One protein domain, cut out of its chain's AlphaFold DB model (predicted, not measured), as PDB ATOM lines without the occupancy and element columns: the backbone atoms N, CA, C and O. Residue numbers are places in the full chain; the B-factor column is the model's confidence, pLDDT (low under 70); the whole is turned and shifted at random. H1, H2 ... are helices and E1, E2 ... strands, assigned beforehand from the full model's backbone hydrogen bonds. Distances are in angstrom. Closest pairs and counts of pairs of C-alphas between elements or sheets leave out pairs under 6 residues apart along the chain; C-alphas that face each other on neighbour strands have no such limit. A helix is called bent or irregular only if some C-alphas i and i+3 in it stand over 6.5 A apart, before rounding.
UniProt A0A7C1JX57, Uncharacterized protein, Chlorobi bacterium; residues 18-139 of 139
ATOM      1  N   ILE A  18     147.579 152.940 193.875       97.12
ATOM      2  CA  ILE A  18     148.596 151.979 193.432       97.12
ATOM      3  C   ILE A  18     149.967 152.444 193.912       97.12
ATOM      4  O   ILE A  18     150.152 153.629 194.215       97.12
ATOM      5  N   TYR A  19     150.921 151.527 193.949       97.44
ATOM      6  CA  TYR A  19     152.321 151.825 194.222       97.44
ATOM      7  C   TYR A  19     153.122 151.541 192.956       97.44
ATOM      8  O   TYR A  19     152.978 150.471 192.381       97.44
ATOM      9  N   LEU A  20     153.896 152.506 192.466       98.00
ATOM     10  CA  LEU A  20     154.619 152.393 191.198       98.00
ATOM     11  C   LEU A  20     156.126 152.513 191.427       98.00
ATOM     12  O   LEU A  20     156.603 153.565 191.849       98.00
ATOM     13  N   THR A  21     156.868 151.467 191.083       97.88
ATOM     14  CA  THR A  21     158.336 151.457 191.012       97.88
ATOM     15  C   THR A  21     158.752 151.464 189.546       97.88
ATOM     16  O   THR A  21     158.131 150.783 188.730       97.88
ATOM     17  N   VAL A  22     159.781 152.240 189.185       97.88
ATOM     18  CA  VAL A  22     160.180 152.395 187.775       97.88
ATOM     19  C   VAL A  22     161.677 152.235 187.586       97.88
ATOM     20  O   VAL A  22     162.471 152.859 188.293       97.88
ATOM     21  N   GLN A  23     162.041 151.454 186.571       98.19
ATOM     22  CA  GLN A  23     163.407 151.301 186.085       98.19
ATOM     23  C   GLN A  23     163.433 151.513 184.573       98.19
ATOM     24  O   GLN A  23     162.691 150.856 183.840       98.19
ATOM     25  N   THR A  24     164.293 152.399 184.083       98.06
ATOM     26  CA  THR A  24     164.491 152.579 182.641       98.06
ATOM     27  C   THR A  24     165.908 152.185 182.242       98.06
ATOM     28  O   THR A  24     166.889 152.524 182.911       98.06
ATOM     29  N   ASP A  25     166.022 151.440 181.144       98.06
ATOM     30  CA  ASP A  25     167.311 151.102 180.551       98.06
ATOM     31  C   ASP A  25     167.987 152.369 179.989       98.06
ATOM     32  O   ASP A  25     167.333 153.363 179.663       98.06
ATOM     33  N   ALA A  26     169.315 152.343 179.837       97.50
ATOM     34  CA  ALA A  26     170.091 153.500 179.370       97.50
ATOM     35  C   ALA A  26     169.696 153.992 177.963       97.50
ATOM     36  O   ALA A  26     169.841 155.174 177.672       97.50
ATOM     37  N   ASN A  27     169.181 153.099 177.110       95.88
ATOM     38  CA  ASN A  27     168.679 153.420 175.770       95.88
ATOM     39  C   ASN A  27     167.152 153.246 175.663       95.88
ATOM     40  O   ASN A  27     166.633 152.953 174.586       95.88
ATOM     41  N   ALA A  28     166.427 153.366 176.782       95.19
ATOM     42  CA  ALA A  28     164.974 153.214 176.807       95.19
ATOM     43  C   ALA A  28     164.294 154.090 175.746       95.19
ATOM     44  O   ALA A  28     164.706 155.231 175.533       95.19
ATOM     45  N   ASN A  29     163.279 153.544 175.065       94.94
ATOM     46  CA  ASN A  29     162.565 154.215 173.971       94.94
ATOM     47  C   ASN A  29     163.514 154.888 172.956       94.94
ATOM     48  O   ASN A  29     163.329 156.043 172.572       94.94
ATOM     49  N   PHE A  30     164.565 154.172 172.544       95.19
ATOM     50  CA  PHE A  30     165.594 154.654 171.614       95.19
ATOM     51  C   PHE A  30     166.250 155.980 172.043       95.19
ATOM     52  O   PHE A  30     166.552 156.833 171.204       95.19
ATOM     53  N   GLY A  31     166.415 156.177 173.352       95.38
ATOM     54  CA  GLY A  31     167.008 157.377 173.938       95.38
ATOM     55  C   GLY A  31     166.032 158.543 174.139       95.38
ATOM     56  O   GLY A  31     166.459 159.618 174.558       95.38
ATOM     57  N   ALA A  32     164.737 158.365 173.860       95.62
ATOM     58  CA  ALA A  32     163.720 159.391 174.074       95.62
ATOM     59  C   ALA A  32     162.992 159.219 175.424       95.62
ATOM     60  O   ALA A  32     162.861 158.097 175.919       95.62
ATOM     61  N   PRO A  33     162.455 160.300 176.020       96.56
ATOM     62  CA  PRO A  33     161.575 160.194 177.181       96.56
ATOM     63  C   PRO A  33     160.321 159.354 176.897       96.56
ATOM     64  O   PRO A  33     159.844 159.292 175.761       96.56
ATOM     65  N   VAL A  34     159.777 158.721 177.936       96.81
ATOM     66  CA  VAL A  34     158.566 157.894 177.874       96.81
ATOM     67  C   VAL A  34     157.469 158.509 178.737       96.81
ATOM     68  O   VAL A  34     157.551 158.447 179.969       96.81
ATOM     69  N   PRO A  35     156.426 159.083 178.115       97.25
ATOM     70  CA  PRO A  35     155.228 159.513 178.818       97.25
ATOM     71  C   PRO A  35     154.472 158.311 179.387       97.25
ATOM     72  O   PRO A  35     154.197 157.340 178.675       97.25
ATOM     73  N   VAL A  36     154.097 158.394 180.660       98.19
ATOM     74  CA  VAL A  36     153.288 157.390 181.350       98.19
ATOM     75  C   VAL A  36     152.163 158.083 182.099       98.19
ATOM     76  O   VAL A  36     152.420 158.917 182.963       98.19
ATOM     77  N   ASP A  37     150.922 157.712 181.799       98.56
ATOM     78  CA  ASP A  37     149.748 158.216 182.510       98.56
ATOM     79  C   ASP A  37     149.128 157.078 183.329       98.56
ATOM     80  O   ASP A  37     148.803 156.017 182.794       98.56
ATOM     81  N   VAL A  38     148.949 157.311 184.630       98.31
ATOM     82  CA  VAL A  38     148.147 156.461 185.515       98.31
ATOM     83  C   VAL A  38     146.762 157.080 185.626       98.31
ATOM     84  O   VAL A  38     146.604 158.189 186.141       98.31
ATOM     85  N   VAL A  39     145.765 156.363 185.122       98.31
ATOM     86  CA  VAL A  39     144.398 156.851 184.967       98.31
ATOM     87  C   VAL A  39     143.465 156.064 185.870       98.31
ATOM     88  O   VAL A  39     143.390 154.842 185.791       98.31
ATOM     89  N   PHE A  40     142.723 156.772 186.707       97.88
ATOM     90  CA  PHE A  40     141.675 156.213 187.547       97.88
ATOM     91  C   PHE A  40     140.328 156.698 187.027       97.88
ATOM     92  O   PHE A  40     140.105 157.905 186.910       97.88
ATOM     93  N   ALA A  41     139.439 155.757 186.726       95.81
ATOM     94  CA  ALA A  41     138.066 156.027 186.329       95.81
ATOM     95  C   ALA A  41     137.133 155.415 187.374       95.81
ATOM     96  O   ALA A  41     137.135 154.206 187.581       95.81
ATOM     97  N   ASN A  42     136.339 156.252 188.037       93.06
ATOM     98  CA  ASN A  42     135.452 155.834 189.128       93.06
ATOM     99  C   ASN A  42     134.010 155.558 188.656       93.06
ATOM    100  O   ASN A  42     133.066 155.544 189.442       93.06
ATOM    101  N   LYS A  43     133.823 155.397 187.341       92.19
ATOM    102  CA  LYS A  43     132.552 155.035 186.706       92.19
ATOM    103  C   LYS A  43     132.787 153.883 185.729       92.19
ATOM    104  O   LYS A  43     133.658 154.036 184.864       92.19
ATOM    105  N   PRO A  44     132.020 152.782 185.808       91.06
ATOM    106  CA  PRO A  44     132.188 151.638 184.911       91.06
ATOM    107  C   PRO A  44     132.101 152.010 183.427       91.06
ATOM    108  O   PRO A  44     132.838 151.475 182.605       91.06
ATOM    109  N   GLU A  45     131.235 152.956 183.063       94.31
ATOM    110  CA  GLU A  45     131.052 153.380 181.672       94.31
ATOM    111  C   GLU A  45     132.294 154.094 181.133       94.31
ATOM    112  O   GLU A  45     132.721 153.836 180.008       94.31
ATOM    113  N   LEU A  46     132.905 154.954 181.955       95.25
ATOM    114  CA  LEU A  46     134.139 155.649 181.599       95.25
ATOM    115  C   LEU A  46     135.308 154.669 181.520       95.25
ATOM    116  O   LEU A  46     136.105 154.729 180.590       95.25
ATOM    117  N   GLU A  47     135.394 153.720 182.451       94.12
ATOM    118  CA  GLU A  47     136.407 152.672 182.378       94.12
ATOM    119  C   GLU A  47     136.281 151.858 181.079       94.12
ATOM    120  O   GLU A  47     137.269 151.681 180.366       94.12
ATOM    121  N   ASN A  48     135.064 151.450 180.713       94.56
ATOM    122  CA  ASN A  48     134.782 150.727 179.470       94.56
ATOM    123  C   ASN A  48     135.092 151.547 178.207       94.56
ATOM    124  O   ASN A  48     135.398 150.968 177.166       94.56
ATOM    125  N   GLN A  49     135.040 152.878 178.284       96.00
ATOM    126  CA  GLN A  49     135.454 153.769 177.201       96.00
ATOM    127  C   GLN A  49     136.982 153.875 177.084       96.00
ATOM    128  O   GLN A  49     137.508 153.972 175.975       96.00
ATOM    129  N   LEU A  50     137.698 153.879 178.211       96.94
ATOM    130  CA  LEU A  50     139.150 154.067 178.252       96.94
ATOM    131  C   LEU A  50     139.922 152.772 178.001       96.94
ATOM    132  O   LEU A  50     140.953 152.788 177.329       96.94
ATOM    133  N   LEU A  51     139.427 151.646 178.516       95.25
ATOM    134  CA  LEU A  51     140.105 150.354 178.453       95.25
ATOM    135  C   LEU A  51     140.400 149.864 177.023       95.25
ATOM    136  O   LEU A  51     141.418 149.200 176.854       95.25
ATOM    137  N   PRO A  52     139.595 150.152 175.984       95.81
ATOM    138  CA  PRO A  52     139.918 149.776 174.609       95.81
ATOM    139  C   PRO A  52     141.035 150.610 173.972       95.81
ATOM    140  O   PRO A  52     141.673 150.120 173.037       95.81
ATOM    141  N   LEU A  53     141.304 151.824 174.468       96.44
ATOM    142  CA  LEU A  53     142.254 152.758 173.855       96.44
ATOM    143  C   LEU A  53     143.678 152.215 173.906       96.44
ATOM    144  O   LEU A  53     144.128 151.703 174.927       96.44
ATOM    145  N   THR A  54     144.424 152.328 172.818       95.44
ATOM    146  CA  THR A  54     145.886 152.212 172.867       95.44
ATOM    147  C   THR A  54     146.488 153.411 173.612       95.44
ATOM    148  O   THR A  54     145.842 154.452 173.746       95.44
ATOM    149  N   ALA A  55     147.738 153.313 174.071       95.94
ATOM    150  CA  ALA A  55     148.439 154.457 174.653       95.94
ATOM    151  C   ALA A  55     148.486 155.640 173.678       95.94
ATOM    152  O   ALA A  55     148.166 156.759 174.065       95.94
ATOM    153  N   ALA A  56     148.792 155.403 172.400       94.06
ATOM    154  CA  ALA A  56     148.812 156.460 171.389       94.06
ATOM    155  C   ALA A  56     147.458 157.188 171.287       94.06
ATOM    156  O   ALA A  56     147.411 158.418 171.296       94.06
ATOM    157  N   GLU A  57     146.348 156.445 171.260       96.06
ATOM    158  CA  GLU A  57     145.007 157.036 171.239       96.06
ATOM    159  C   GLU A  57     144.665 157.775 172.532       96.06
ATOM    160  O   GLU A  57     144.067 158.851 172.466       96.06
ATOM    161  N   TRP A  58     145.039 157.226 173.694       97.44
ATOM    162  CA  TRP A  58     144.875 157.903 174.977       97.44
ATOM    163  C   TRP A  58     145.598 159.250 174.962       97.44
ATOM    164  O   TRP A  58     144.957 160.281 175.142       97.44
ATOM    165  N   PHE A  59     146.898 159.278 174.661       96.75
ATOM    166  CA  PHE A  59     147.680 160.515 174.671       96.75
ATOM    167  C   PHE A  59     147.205 161.531 173.622       96.75
ATOM    168  O   PHE A  59     147.273 162.734 173.878       96.75
ATOM    169  N   ALA A  60     146.656 161.081 172.488       96.19
ATOM    170  CA  ALA A  60     146.045 161.962 171.493       96.19
ATOM    171  C   ALA A  60     144.721 162.592 171.970       96.19
ATOM    172  O   ALA A  60     144.408 163.724 171.601       96.19
ATOM    173  N   LYS A  61     143.933 161.875 172.784       97.62
ATOM    174  CA  LYS A  61     142.584 162.295 173.215       97.62
ATOM    175  C   LYS A  61     142.532 162.850 174.644       97.62
ATOM    176  O   LYS A  61     141.558 163.526 174.976       97.62
ATOM    177  N   ARG A  62     143.550 162.605 175.482       97.75
ATOM    178  CA  ARG A  62     143.519 162.838 176.942       97.75
ATOM    179  C   ARG A  62     143.056 164.238 177.323       97.75
ATOM    180  O   ARG A  62     142.218 164.375 178.202       97.75
ATOM    181  N   SER A  63     143.515 165.267 176.609       97.88
ATOM    182  CA  SER A  63     143.164 166.654 176.918       97.88
ATOM    183  C   SER A  63     141.681 166.947 176.688       97.88
ATOM    184  O   SER A  63     141.111 167.759 177.407       97.88
ATOM    185  N   GLN A  64     141.052 166.317 175.688       98.19
ATOM    186  CA  GLN A  64     139.607 166.433 175.482       98.19
ATOM    187  C   GLN A  64     138.855 165.645 176.556       98.19
ATOM    188  O   GLN A  64     137.975 166.203 177.195       98.19
ATOM    189  N   ILE A  65     139.273 164.407 176.830       97.94
ATOM    190  CA  ILE A  65     138.639 163.558 177.847       97.94
ATOM    191  C   ILE A  65     138.687 164.226 179.234       97.94
ATOM    192  O   ILE A  65     137.684 164.262 179.932       97.94
ATOM    193  N   GLN A  66     139.813 164.828 179.627       97.44
ATOM    194  CA  GLN A  66     139.921 165.562 180.895       97.44
ATOM    195  C   GLN A  66     139.002 166.792 180.959       97.44
ATOM    196  O   GLN A  66     138.549 167.155 182.040       97.44
ATOM    197  N   ARG A  67     138.704 167.437 179.822       98.00
ATOM    198  CA  ARG A  67     137.712 168.524 179.770       98.00
ATOM    199  C   ARG A  67     136.282 168.007 179.861       98.00
ATOM    200  O   ARG A  67     135.449 168.682 180.457       98.00
ATOM    201  N   ASP A  68     136.013 166.839 179.286       97.44
ATOM    202  CA  ASP A  68     134.698 166.194 179.341       97.44
ATOM    203  C   ASP A  68     134.391 165.662 180.755       97.44
ATOM    204  O   ASP A  68     133.232 165.618 181.168       97.44
ATOM    205  N   TYR A  69     135.432 165.318 181.527       96.56
ATOM    206  CA  TYR A  69     135.350 164.841 182.911       96.56
ATOM    207  C   TYR A  69     136.275 165.646 183.847       96.56
ATOM    208  O   TYR A  69     137.300 165.128 184.290       96.56
ATOM    209  N   PRO A  70     135.929 166.903 184.178       96.44
ATOM    210  CA  PRO A  70     136.789 167.778 184.982       96.44
ATOM    211  C   PRO A  70     136.812 167.431 186.481       96.44
ATOM    212  O   PRO A  70     137.639 167.955 187.223       96.44
ATOM    213  N   ASP A  71     135.890 166.586 186.949       95.81
ATOM    214  CA  ASP A  71     135.812 166.156 188.345       95.81
ATOM    215  C   ASP A  71     136.814 165.020 188.627       95.81
ATOM    216  O   ASP A  71     136.639 163.887 188.169       95.81
ATOM    217  N   GLU A  72     137.842 165.312 189.430       92.44
ATOM    218  CA  GLU A  72     138.887 164.354 189.821       92.44
ATOM    219  C   GLU A  72     138.391 163.169 190.669       92.44
ATOM    220  O   GLU A  72     139.143 162.215 190.898       92.44
ATOM    221  N   SER A  73     137.156 163.212 191.179       92.06
ATOM    222  CA  SER A  73     136.524 162.052 191.819       92.06
ATOM    223  C   SER A  73     135.958 161.052 190.803       92.06
ATOM    224  O   SER A  73     135.732 159.891 191.152       92.06
ATOM    225  N   ILE A  74     135.761 161.483 189.550       95.00
ATOM    226  CA  ILE A  74     135.268 160.675 188.426       95.00
ATOM    227  C   ILE A  74     136.425 160.219 187.535       95.00
ATOM    228  O   ILE A  74     136.512 159.031 187.220       95.00
ATOM    229  N   LEU A  75     137.295 161.150 187.131       97.31
ATOM    230  CA  LEU A  75     138.472 160.889 186.308       97.31
ATOM    231  C   LEU A  75     139.694 161.552 186.932       97.31
ATOM    232  O   LEU A  75     139.809 162.774 186.945       97.31
ATOM    233  N   ARG A  76     140.659 160.745 187.363       97.25
ATOM    234  CA  ARG A  76     141.955 161.244 187.819       97.25
ATOM    235  C   ARG A  76     143.054 160.750 186.898       97.25
ATOM    236  O   ARG A  76     143.165 159.555 186.650       97.25
ATOM    237  N   VAL A  77     143.900 161.667 186.444       97.94
ATOM    238  CA  VAL A  77     145.073 161.358 185.622       97.94
ATOM    239  C   VAL A  77     146.311 161.842 186.359       97.94
ATOM    240  O   VAL A  77     146.394 163.010 186.733       97.94
ATOM    241  N   VAL A  78     147.270 160.948 186.572       98.00
ATOM    242  CA  VAL A  78     148.590 161.291 187.105       98.00
ATOM    243  C   VAL A  78     149.624 160.986 186.036       98.00
ATOM    244  O   VAL A  78     149.801 159.832 185.652       98.00
ATOM    245  N   SER A  79     150.280 162.035 185.549       98.06
ATOM    246  CA  SER A  79     151.218 161.964 184.433       98.06
ATOM    247  C   SER A  79     152.664 161.983 184.905       98.06
ATOM    248  O   SER A  79     153.051 162.797 185.744       98.06
ATOM    249  N   PHE A  80     153.470 161.127 184.294       97.94
ATOM    250  CA  PHE A  80     154.912 161.061 184.450       97.94
ATOM    251  C   PHE A  80     155.581 161.117 183.082       97.94
ATOM    252  O   PHE A  80     155.024 160.691 182.071       97.94
ATOM    253  N   GLU A  81     156.817 161.590 183.073       97.19
ATOM    254  CA  GLU A  81     157.725 161.428 181.948       97.19
ATOM    255  C   GLU A  81     159.016 160.821 182.489       97.19
ATOM    256  O   GLU A  81     159.701 161.429 183.319       97.19
ATOM    257  N   PHE A  82     159.306 159.587 182.074       97.69
ATOM    258  CA  PHE A  82     160.511 158.882 182.496       97.69
ATOM    259  C   PHE A  82     161.589 158.990 181.426       97.69
ATOM    260  O   PHE A  82     161.333 158.743 180.250       97.69
ATOM    261  N   ILE A  83     162.803 159.353 181.828       97.56
ATOM    262  CA  ILE A  83     163.946 159.496 180.914       97.56
ATOM    263  C   ILE A  83     164.812 158.225 180.923       97.56
ATOM    264  O   ILE A  83     164.757 157.476 181.902       97.56
ATOM    265  N   PRO A  84     165.616 157.955 179.878       97.88
ATOM    266  CA  PRO A  84     166.520 156.802 179.853       97.88
ATOM    267  C   PRO A  84     167.524 156.784 181.020       97.88
ATOM    268  O   PRO A  84     168.036 157.826 181.430       97.88
ATOM    269  N   GLY A  85     167.797 155.594 181.564       97.75
ATOM    270  CA  GLY A  85     168.685 155.369 182.715       97.75
ATOM    271  C   GLY A  85     168.133 155.798 184.085       97.75
ATOM    272  O   GLY A  85     168.830 155.694 185.095       97.75
ATOM    273  N   GLN A  86     166.899 156.289 184.149       97.19
ATOM    274  CA  GLN A  86     166.246 156.729 185.373       97.19
ATOM    275  C   GLN A  86     165.797 155.559 186.251       97.19
ATOM    276  O   GLN A  86     165.256 154.556 185.792       97.19
ATOM    277  N   GLN A  87     165.947 155.754 187.560       96.69
ATOM    278  CA  GLN A  87     165.426 154.869 188.593       96.69
ATOM    279  C   GLN A  87     164.514 155.683 189.512       96.69
ATOM    280  O   GLN A  87     164.895 156.762 189.980       96.69
ATOM    281  N   ARG A  88     163.300 155.195 189.763       94.56
ATOM    282  CA  ARG A  88     162.376 155.776 190.740       94.56
ATOM    283  C   ARG A  88     162.016 154.717 191.766       94.56
ATOM    284  O   ARG A  88     161.485 153.665 191.417       94.56
ATOM    285  N   SER A  89     162.284 155.036 193.029       94.12
ATOM    286  CA  SER A  89     161.728 154.294 194.154       94.12
ATOM    287  C   SER A  89     160.205 154.373 194.129       94.12
ATOM    288  O   SER A  89     159.642 155.310 193.555       94.12
ATOM    289  N   GLU A  90     159.568 153.428 194.811       96.25
ATOM    290  CA  GLU A  90     158.117 153.317 194.918       96.25
ATOM    291  C   GLU A  90     157.422 154.678 195.125       96.25
ATOM    292  O   GLU A  90     157.783 155.469 196.001       96.25
ATOM    293  N   GLN A  91     156.428 154.958 194.283       96.19
ATOM    294  CA  GLN A  91     155.576 156.141 194.336       96.19
ATOM    295  C   GLN A  91     154.143 155.716 194.650       96.19
ATOM    296  O   GLN A  91     153.533 154.972 193.883       96.19
ATOM    297  N   LYS A  92     153.564 156.233 195.738       96.81
ATOM    298  CA  LYS A  92     152.139 156.038 196.028       96.81
ATOM    299  C   LYS A  92     151.288 156.999 195.202       96.81
ATOM    300  O   LYS A  92     151.379 158.215 195.369       96.81
ATOM    301  N   ILE A  93     150.390 156.457 194.390       97.12
ATOM    302  CA  ILE A  93     149.488 157.222 193.524       97.12
ATOM    303  C   ILE A  93     148.053 156.999 193.992       97.12
ATOM    304  O   ILE A  93     147.541 155.885 193.923       97.12
ATOM    305  N   LYS A  94     147.397 158.056 194.484       95.56
ATOM    306  CA  LYS A  94     146.022 157.987 195.009       95.56
ATOM    307  C   LYS A  94     144.997 158.004 193.873       95.56
ATOM    308  O   LYS A  94     145.064 158.882 193.020       95.56
ATOM    309  N   GLY A  95     144.026 157.095 193.926       92.94
ATOM    310  CA  GLY A  95     142.976 156.895 192.923       92.94
ATOM    311  C   GLY A  95     141.595 157.454 193.274       92.94
ATOM    312  O   GLY A  95     140.658 157.258 192.510       92.94
ATOM    313  N   ASN A  96     141.451 158.146 194.411       88.06
ATOM    314  CA  ASN A  96     140.214 158.829 194.828       88.06
ATOM    315  C   ASN A  96     138.943 157.954 194.861       88.06
ATOM    316  O   ASN A  96     137.850 158.441 194.593       88.06
ATOM    317  N   GLY A  97     139.064 156.678 195.225       88.44
ATOM    318  CA  GLY A  97     137.927 155.761 195.354       88.44
ATOM    319  C   GLY A  97     137.721 154.833 194.156       88.44
ATOM    320  O   GLY A  97     136.980 153.870 194.294       88.44
ATOM    321  N   ALA A  98     138.424 155.047 193.038       92.75
ATOM    322  CA  ALA A  98     138.404 154.107 191.920       92.75
ATOM    323  C   ALA A  98     138.971 152.745 192.337       92.75
ATOM    324  O   ALA A  98     140.035 152.697 192.953       92.75
ATOM    325  N   GLU A  99     138.305 151.652 191.974       92.69
ATOM    326  CA  GLU A  99     138.727 150.286 192.322       92.69
ATOM    327  C   GLU A  99     139.941 149.817 191.510       92.69
ATOM    328  O   GLU A  99     140.734 148.996 191.978       92.69
ATOM    329  N   MET A 100     140.114 150.375 190.311       94.88
ATOM    330  CA  MET A 100     141.124 149.984 189.333       94.88
ATOM    331  C   MET A 100     141.828 151.217 188.758       94.88
ATOM    332  O   MET A 100     141.270 152.316 188.724       94.88
ATOM    333  N   ALA A 101     143.047 151.016 188.263       97.12
ATOM    334  CA  ALA A 101     143.771 151.984 187.452       97.12
ATOM    335  C   ALA A 101     144.090 151.401 186.070       97.12
ATOM    336  O   ALA A 101     144.310 150.197 185.920       97.12
ATOM    337  N   ILE A 102     144.165 152.267 185.064       97.94
ATOM    338  CA  ILE A 102     144.694 151.960 183.739       97.94
ATOM    339  C   ILE A 102     146.006 152.725 183.587       97.94
ATOM    340  O   ILE A 102     146.040 153.948 183.705       97.94
ATOM    341  N   ILE A 103     147.094 152.006 183.343       98.12
ATOM    342  CA  ILE A 103     148.421 152.579 183.125       98.12
ATOM    343  C   ILE A 103     148.679 152.569 181.626       98.12
ATOM    344  O   ILE A 103     148.729 151.492 181.033       98.12
ATOM    345  N   PHE A 104     148.850 153.741 181.020       98.06
ATOM    346  CA  PHE A 104     149.233 153.899 179.617       98.06
ATOM    347  C   PHE A 104     150.716 154.244 179.516       98.06
ATOM    348  O   PHE A 104     151.162 155.200 180.144       98.06
ATOM    349  N   VAL A 105     151.465 153.503 178.698       97.50
ATOM    350  CA  VAL A 105     152.905 153.708 178.475       97.50
ATOM    351  C   VAL A 105     153.127 154.085 177.013       97.50
ATOM    352  O   VAL A 105     152.953 153.263 176.115       97.50
ATOM    353  N   ASN A 106     153.493 155.332 176.730       95.38
ATOM    354  CA  ASN A 106     153.634 155.789 175.349       95.38
ATOM    355  C   ASN A 106     155.039 155.540 174.797       95.38
ATOM    356  O   ASN A 106     155.909 156.409 174.813       95.38
ATOM    357  N   MET A 107     155.237 154.339 174.263       90.06
ATOM    358  CA  MET A 107     156.419 153.991 173.479       90.06
ATOM    359  C   MET A 107     156.239 154.545 172.061       90.06
ATOM    360  O   MET A 107     155.678 153.856 171.217       90.06
ATOM    361  N   GLY A 108     156.667 155.781 171.784       79.50
ATOM    362  CA  GLY A 108     156.267 156.555 170.590       79.50
ATOM    363  C   GLY A 108     156.471 155.905 169.206       79.50
ATOM    364  O   GLY A 108     155.903 156.385 168.229       79.50
ATOM    365  N   ARG A 109     157.251 154.819 169.095       76.81
ATOM    366  CA  ARG A 109     157.428 154.025 167.857       76.81
ATOM    367  C   ARG A 109     156.634 152.710 167.820       76.81
ATOM    368  O   ARG A 109     156.698 151.988 166.830       76.81
ATOM    369  N   SER A 110     155.920 152.372 168.888       77.50
ATOM    370  CA  SER A 110     155.159 151.132 169.032       77.50
ATOM    371  C   SER A 110     153.709 151.326 168.591       77.50
ATOM    372  O   SER A 110     153.034 152.253 169.032       77.50
ATOM    373  N   SER A 111     153.214 150.411 167.756       66.38
ATOM    374  CA  SER A 111     151.794 150.306 167.392       66.38
ATOM    375  C   SER A 111     150.986 149.436 168.359       66.38
ATOM    376  O   SER A 111     149.785 149.244 168.163       66.38
ATOM    377  N   ALA A 112     151.626 148.879 169.389       80.31
ATOM    378  CA  ALA A 112     150.944 148.052 170.365       80.31
ATOM    379  C   ALA A 112     150.074 148.900 171.301       80.31
ATOM    380  O   ALA A 112     150.259 150.102 171.491       80.31
ATOM    381  N   THR A 113     149.124 148.225 171.936       81.06
ATOM    382  CA  THR A 113     148.211 148.804 172.915       81.06
ATOM    383  C   THR A 113     148.914 149.575 174.037       81.06
ATOM    384  O   THR A 113     148.409 150.613 174.457       81.06
ATOM    385  N   ASN A 114     150.052 149.070 174.517       92.88
ATOM    386  CA  ASN A 114     150.875 149.641 175.583       92.88
ATOM    387  C   ASN A 114     150.095 150.146 176.815       92.88
ATOM    388  O   ASN A 114     150.263 151.283 177.260       92.88
ATOM    389  N   ARG A 115     149.213 149.300 177.359       94.69
ATOM    390  CA  ARG A 115     148.444 149.600 178.572       94.69
ATOM    391  C   ARG A 115     148.354 148.397 179.501       94.69
ATOM    392  O   ARG A 115     148.432 147.260 179.039       94.69
ATOM    393  N   ALA A 116     148.109 148.646 180.780       95.44
ATOM    394  CA  ALA A 116     147.743 147.618 181.750       95.44
ATOM    395  C   ALA A 116     146.588 148.100 182.627       95.44
ATOM    396  O   ALA A 116     146.543 149.268 183.005       95.44
ATOM    397  N   ARG A 117     145.670 147.194 182.969       95.81
ATOM    398  CA  ARG A 117     144.634 147.429 183.979       95.81
ATOM    399  C   ARG A 117     145.084 146.769 185.276       95.81
ATOM    400  O   ARG A 117     145.356 145.571 185.272       95.81
ATOM    401  N   VAL A 118     145.167 147.533 186.359       95.94
ATOM    402  CA  VAL A 118     145.699 147.069 187.646       95.94
ATOM    403  C   VAL A 118     144.721 147.368 188.784       95.94
ATOM    404  O   VAL A 118     144.119 148.446 188.791       95.94
ATOM    405  N   PRO A 119     144.520 146.442 189.735       95.19
ATOM    406  CA  PRO A 119     143.734 146.724 190.928       95.19
ATOM    407  C   PRO A 119     144.378 147.805 191.788       95.19
ATOM    408  O   PRO A 119     145.602 147.904 191.891       95.19
ATOM    409  N   THR A 120     143.555 148.609 192.453       94.69
ATOM    410  CA  THR A 120     144.059 149.415 193.564       94.69
ATOM    411  C   THR A 120     144.454 148.520 194.739       94.69
ATOM    412  O   THR A 120     143.910 147.439 194.943       94.69
ATOM    413  N   GLY A 121     145.465 148.951 195.484       94.12
ATOM    414  CA  GLY A 121     146.176 148.162 196.486       94.12
ATOM    415  C   GLY A 121     147.406 147.442 195.932       94.12
ATOM    416  O   GLY A 121     148.243 147.026 196.724       94.12
ATOM    417  N   SER A 122     147.554 147.328 194.608       94.94
ATOM    418  CA  SER A 122     148.702 146.654 193.997       94.94
ATOM    419  C   SER A 122     149.967 147.513 193.967       94.94
ATOM    420  O   SER A 122     149.910 148.731 193.757       94.94
ATOM    421  N   THR A 123     151.110 146.837 194.084       96.56
ATOM    422  CA  THR A 123     152.424 147.372 193.721       96.56
ATOM    423  C   THR A 123     152.767 146.941 192.301       96.56
ATOM    424  O   THR A 123     152.605 145.782 191.925       96.56
ATOM    425  N   VAL A 124     153.184 147.904 191.490       97.44
ATOM    426  CA  VAL A 124     153.446 147.777 190.063       97.44
ATOM    427  C   VAL A 124     154.912 148.096 189.815       97.44
ATOM    428  O   VAL A 124     155.364 149.208 190.092       97.44
ATOM    429  N   SER A 125     155.632 147.145 189.234       97.75
ATOM    430  CA  SER A 125     156.985 147.352 188.732       97.75
ATOM    431  C   SER A 125     156.933 147.616 187.231       97.75
ATOM    432  O   SER A 125     156.427 146.794 186.463       97.75
ATOM    433  N   LEU A 126     157.422 148.782 186.810       97.56
ATOM    434  CA  LEU A 126     157.521 149.183 185.410       97.56
ATOM    435  C   LEU A 126     158.988 149.194 184.981       97.56
ATOM    436  O   LEU A 126     159.768 150.047 185.413       97.56
ATOM    437  N   ARG A 127     159.346 148.289 184.068       97.62
ATOM    438  CA  ARG A 127     160.643 148.293 183.390       97.62
ATOM    439  C   ARG A 127     160.484 148.789 181.960       97.62
ATOM    440  O   ARG A 127     159.683 148.248 181.202       97.62
ATOM    441  N   ILE A 128     161.259 149.795 181.573       97.00
ATOM    442  CA  ILE A 128     161.208 150.391 180.233       97.00
ATOM    443  C   ILE A 128     162.524 150.106 179.508       97.00
ATOM    444  O   ILE A 128     163.578 150.580 179.929       97.00
ATOM    445  N   GLY A 129     162.449 149.334 178.426       95.69
ATOM    446  CA  GLY A 129     163.573 149.002 177.554       95.69
ATOM    447  C   GLY A 129     163.592 149.837 176.273       95.69
ATOM    448  O   GLY A 129     162.837 150.796 176.108       95.69
ATOM    449  N   GLU A 130     164.475 149.478 175.341       94.06
ATOM    450  CA  GLU A 130     164.682 150.239 174.100       94.06
ATOM    451  C   GLU A 130     163.444 150.270 173.191       94.06
ATOM    452  O   GLU A 130     163.019 151.341 172.769       94.06
ATOM    453  N   GLY A 131     162.843 149.110 172.917       90.94
ATOM    454  CA  GLY A 131     161.675 148.981 172.035       90.94
ATOM    455  C   GLY A 131     160.432 148.401 172.711       90.94
ATOM    456  O   GLY A 131     159.411 148.201 172.057       90.94
ATOM    457  N   SER A 132     160.512 148.100 174.004       91.81
ATOM    458  CA  SER A 132     159.454 147.437 174.764       91.81
ATOM    459  C   SER A 132     159.418 147.931 176.207       91.81
ATOM    460  O   SER A 132     160.322 148.620 176.676       91.81
ATOM    461  N   TYR A 133     158.359 147.565 176.918       94.56
ATOM    462  CA  TYR A 133     158.255 147.739 178.358       94.56
ATOM    463  C   TYR A 133     157.683 146.459 178.973       94.56
ATOM    464  O   TYR A 133     157.064 145.644 178.284       94.56
ATOM    465  N   GLN A 134     157.897 146.291 180.268       95.06
ATOM    466  CA  GLN A 134     157.337 145.221 181.081       95.06
ATOM    467  C   GLN A 134     156.648 145.854 182.280       95.06
ATOM    468  O   GLN A 134     157.167 146.800 182.876       95.06
ATOM    469  N   LEU A 135     155.465 145.347 182.602       94.75
ATOM    470  CA  LEU A 135     154.690 145.780 183.750       94.75
ATOM    471  C   LEU A 135     154.261 144.542 184.520       94.75
ATOM    472  O   LEU A 135     153.542 143.698 183.984       94.75
ATOM    473  N   GLU A 136     154.712 144.447 185.762       95.44
ATOM    474  CA  GLU A 136     154.468 143.300 186.628       95.44
ATOM    475  C   GLU A 136     153.808 143.758 187.925       95.44
ATOM    476  O   GLU A 136     154.140 144.812 188.468       95.44
ATOM    477  N   LEU A 137     152.850 142.965 188.405       93.75
ATOM    478  CA  LEU A 137     152.308 143.135 189.746       93.75
ATOM    479  C   LEU A 137     153.221 142.399 190.720       93.75
ATOM    480  O   LEU A 137     153.430 141.191 190.581       93.75
ATOM    481  N   GLU A 138     153.748 143.122 191.698       89.06
ATOM    482  CA  GLU A 138     154.469 142.506 192.805       89.06
ATOM    483  C   GLU A 138     153.457 141.786 193.711       89.06
ATOM    484  O   GLU A 138     152.334 142.262 193.914       89.06
ATOM    485  N   LYS A 139     153.828 140.585 194.166       67.25
ATOM    486  CA  LYS A 139     152.985 139.722 195.003       67.25
ATOM    487  C   LYS A 139     153.069 140.097 196.471       67.25
ATOM    488  O   LYS A 139     154.191 140.413 196.920       67.25
TER     489      LYS A 139
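Overview. This is residues 18 to 139 of the 139 residues of an uncharacterized protein of Chlorobi bacterium (UniProt A0A7C1JX57). Two twisted sheets of four strands lie face to face as a sandwich, with their strands running nearly in line. The helices H2 and H3 cover the far side of the sheet E3 E2 E5 E6, and the short H1 sits at the turn from E1 in the one sheet to E2 in the other. The printed part has 122 residues, with the named elements in the order E1 H1 E2 H2 H3 E3 E4 E5 E6 E7 E8. The sheet E4 E1 E7 E8 is mixed and the sheet E3 E2 E5 E6 is antiparallel; the class is mixed, helices and strands. The whole is compact, with a radius of gyration of the C-alphas of 13.7 A and spans of 38 by 31 by 19 A.

Along the chain. E1, residues 18 to 24, is 19.2 A long and begins at C-alpha 18 (148.596, 151.979, 193.432). H1 is residues 28 to 31. E2, residues 34 to 41, is 22.3 A long. H2 is residues 44 to 50. H3, residues 55 to 68, is 18.7 A long and irregular: C-alphas 60 and 63 are 7.7 A apart. E3, residues 75 to 82, is 22.5 A long, beginning at C-alpha 75 (138.472, 160.889, 186.308). E4, residues 87 to 94, is 20.7 A long and bends by 54 degrees at residue 90. E5 is residues 100 to 105, E6 115 to 119, E7 123 to 128 and E8 133 to 138, ending at C-alpha 138 (154.469, 142.506, 192.805).

Arrangement. The sandwich, two sheets face to face, has its facing parts 10.7 A centre to centre. E1 is parallel to E7, with N 21 and O 124 2.9 A apart, and antiparallel to E4, with N 20 and O 91 at 2.9 A. E7 and E8 form a hairpin, with N 134 and O 127 at 2.8 A. E2 is antiparallel to E3, with N 36 and O 80 at 2.9 A, and to E5, with N 39 and O 102 at 2.8 A. E5 and E6 form a hairpin, with N 101 and O 118 at 2.8 A. H2 and H3 are on the same face of the sheet E3 E2 E5 E6, making two layers, helices on one face of a sheet. H2 has a height over the sheet of 8.8 A and runs along E2, at 5 degrees on the local plane. H3, at a height over the sheet of 9.4 A, runs slantwise to E3, at 41 degrees on the local plane. H2 and H3 are close but not clearly touching, the closest C-alphas being those of Leu 50 and Trp 58, 7.6 A apart. H1 only grazes the sheet E4 E1 E7 E8, with residues 28 to 29. Every O i to N i+4 pair is within hydrogen-bond range in H2, and 8 of 10 in H3; H1 is too short for such a pair.

Size, cuts and confidence. The two C-alphas farthest apart are those of Ala 26 and Glu 45, 39.1 A. The printed part has no cut and no long link; the links H3 to E3 and E5 to E6 are short, the others tight. The mean pLDDT of the printed part is 94.7; residues 111 and 139 are under 70.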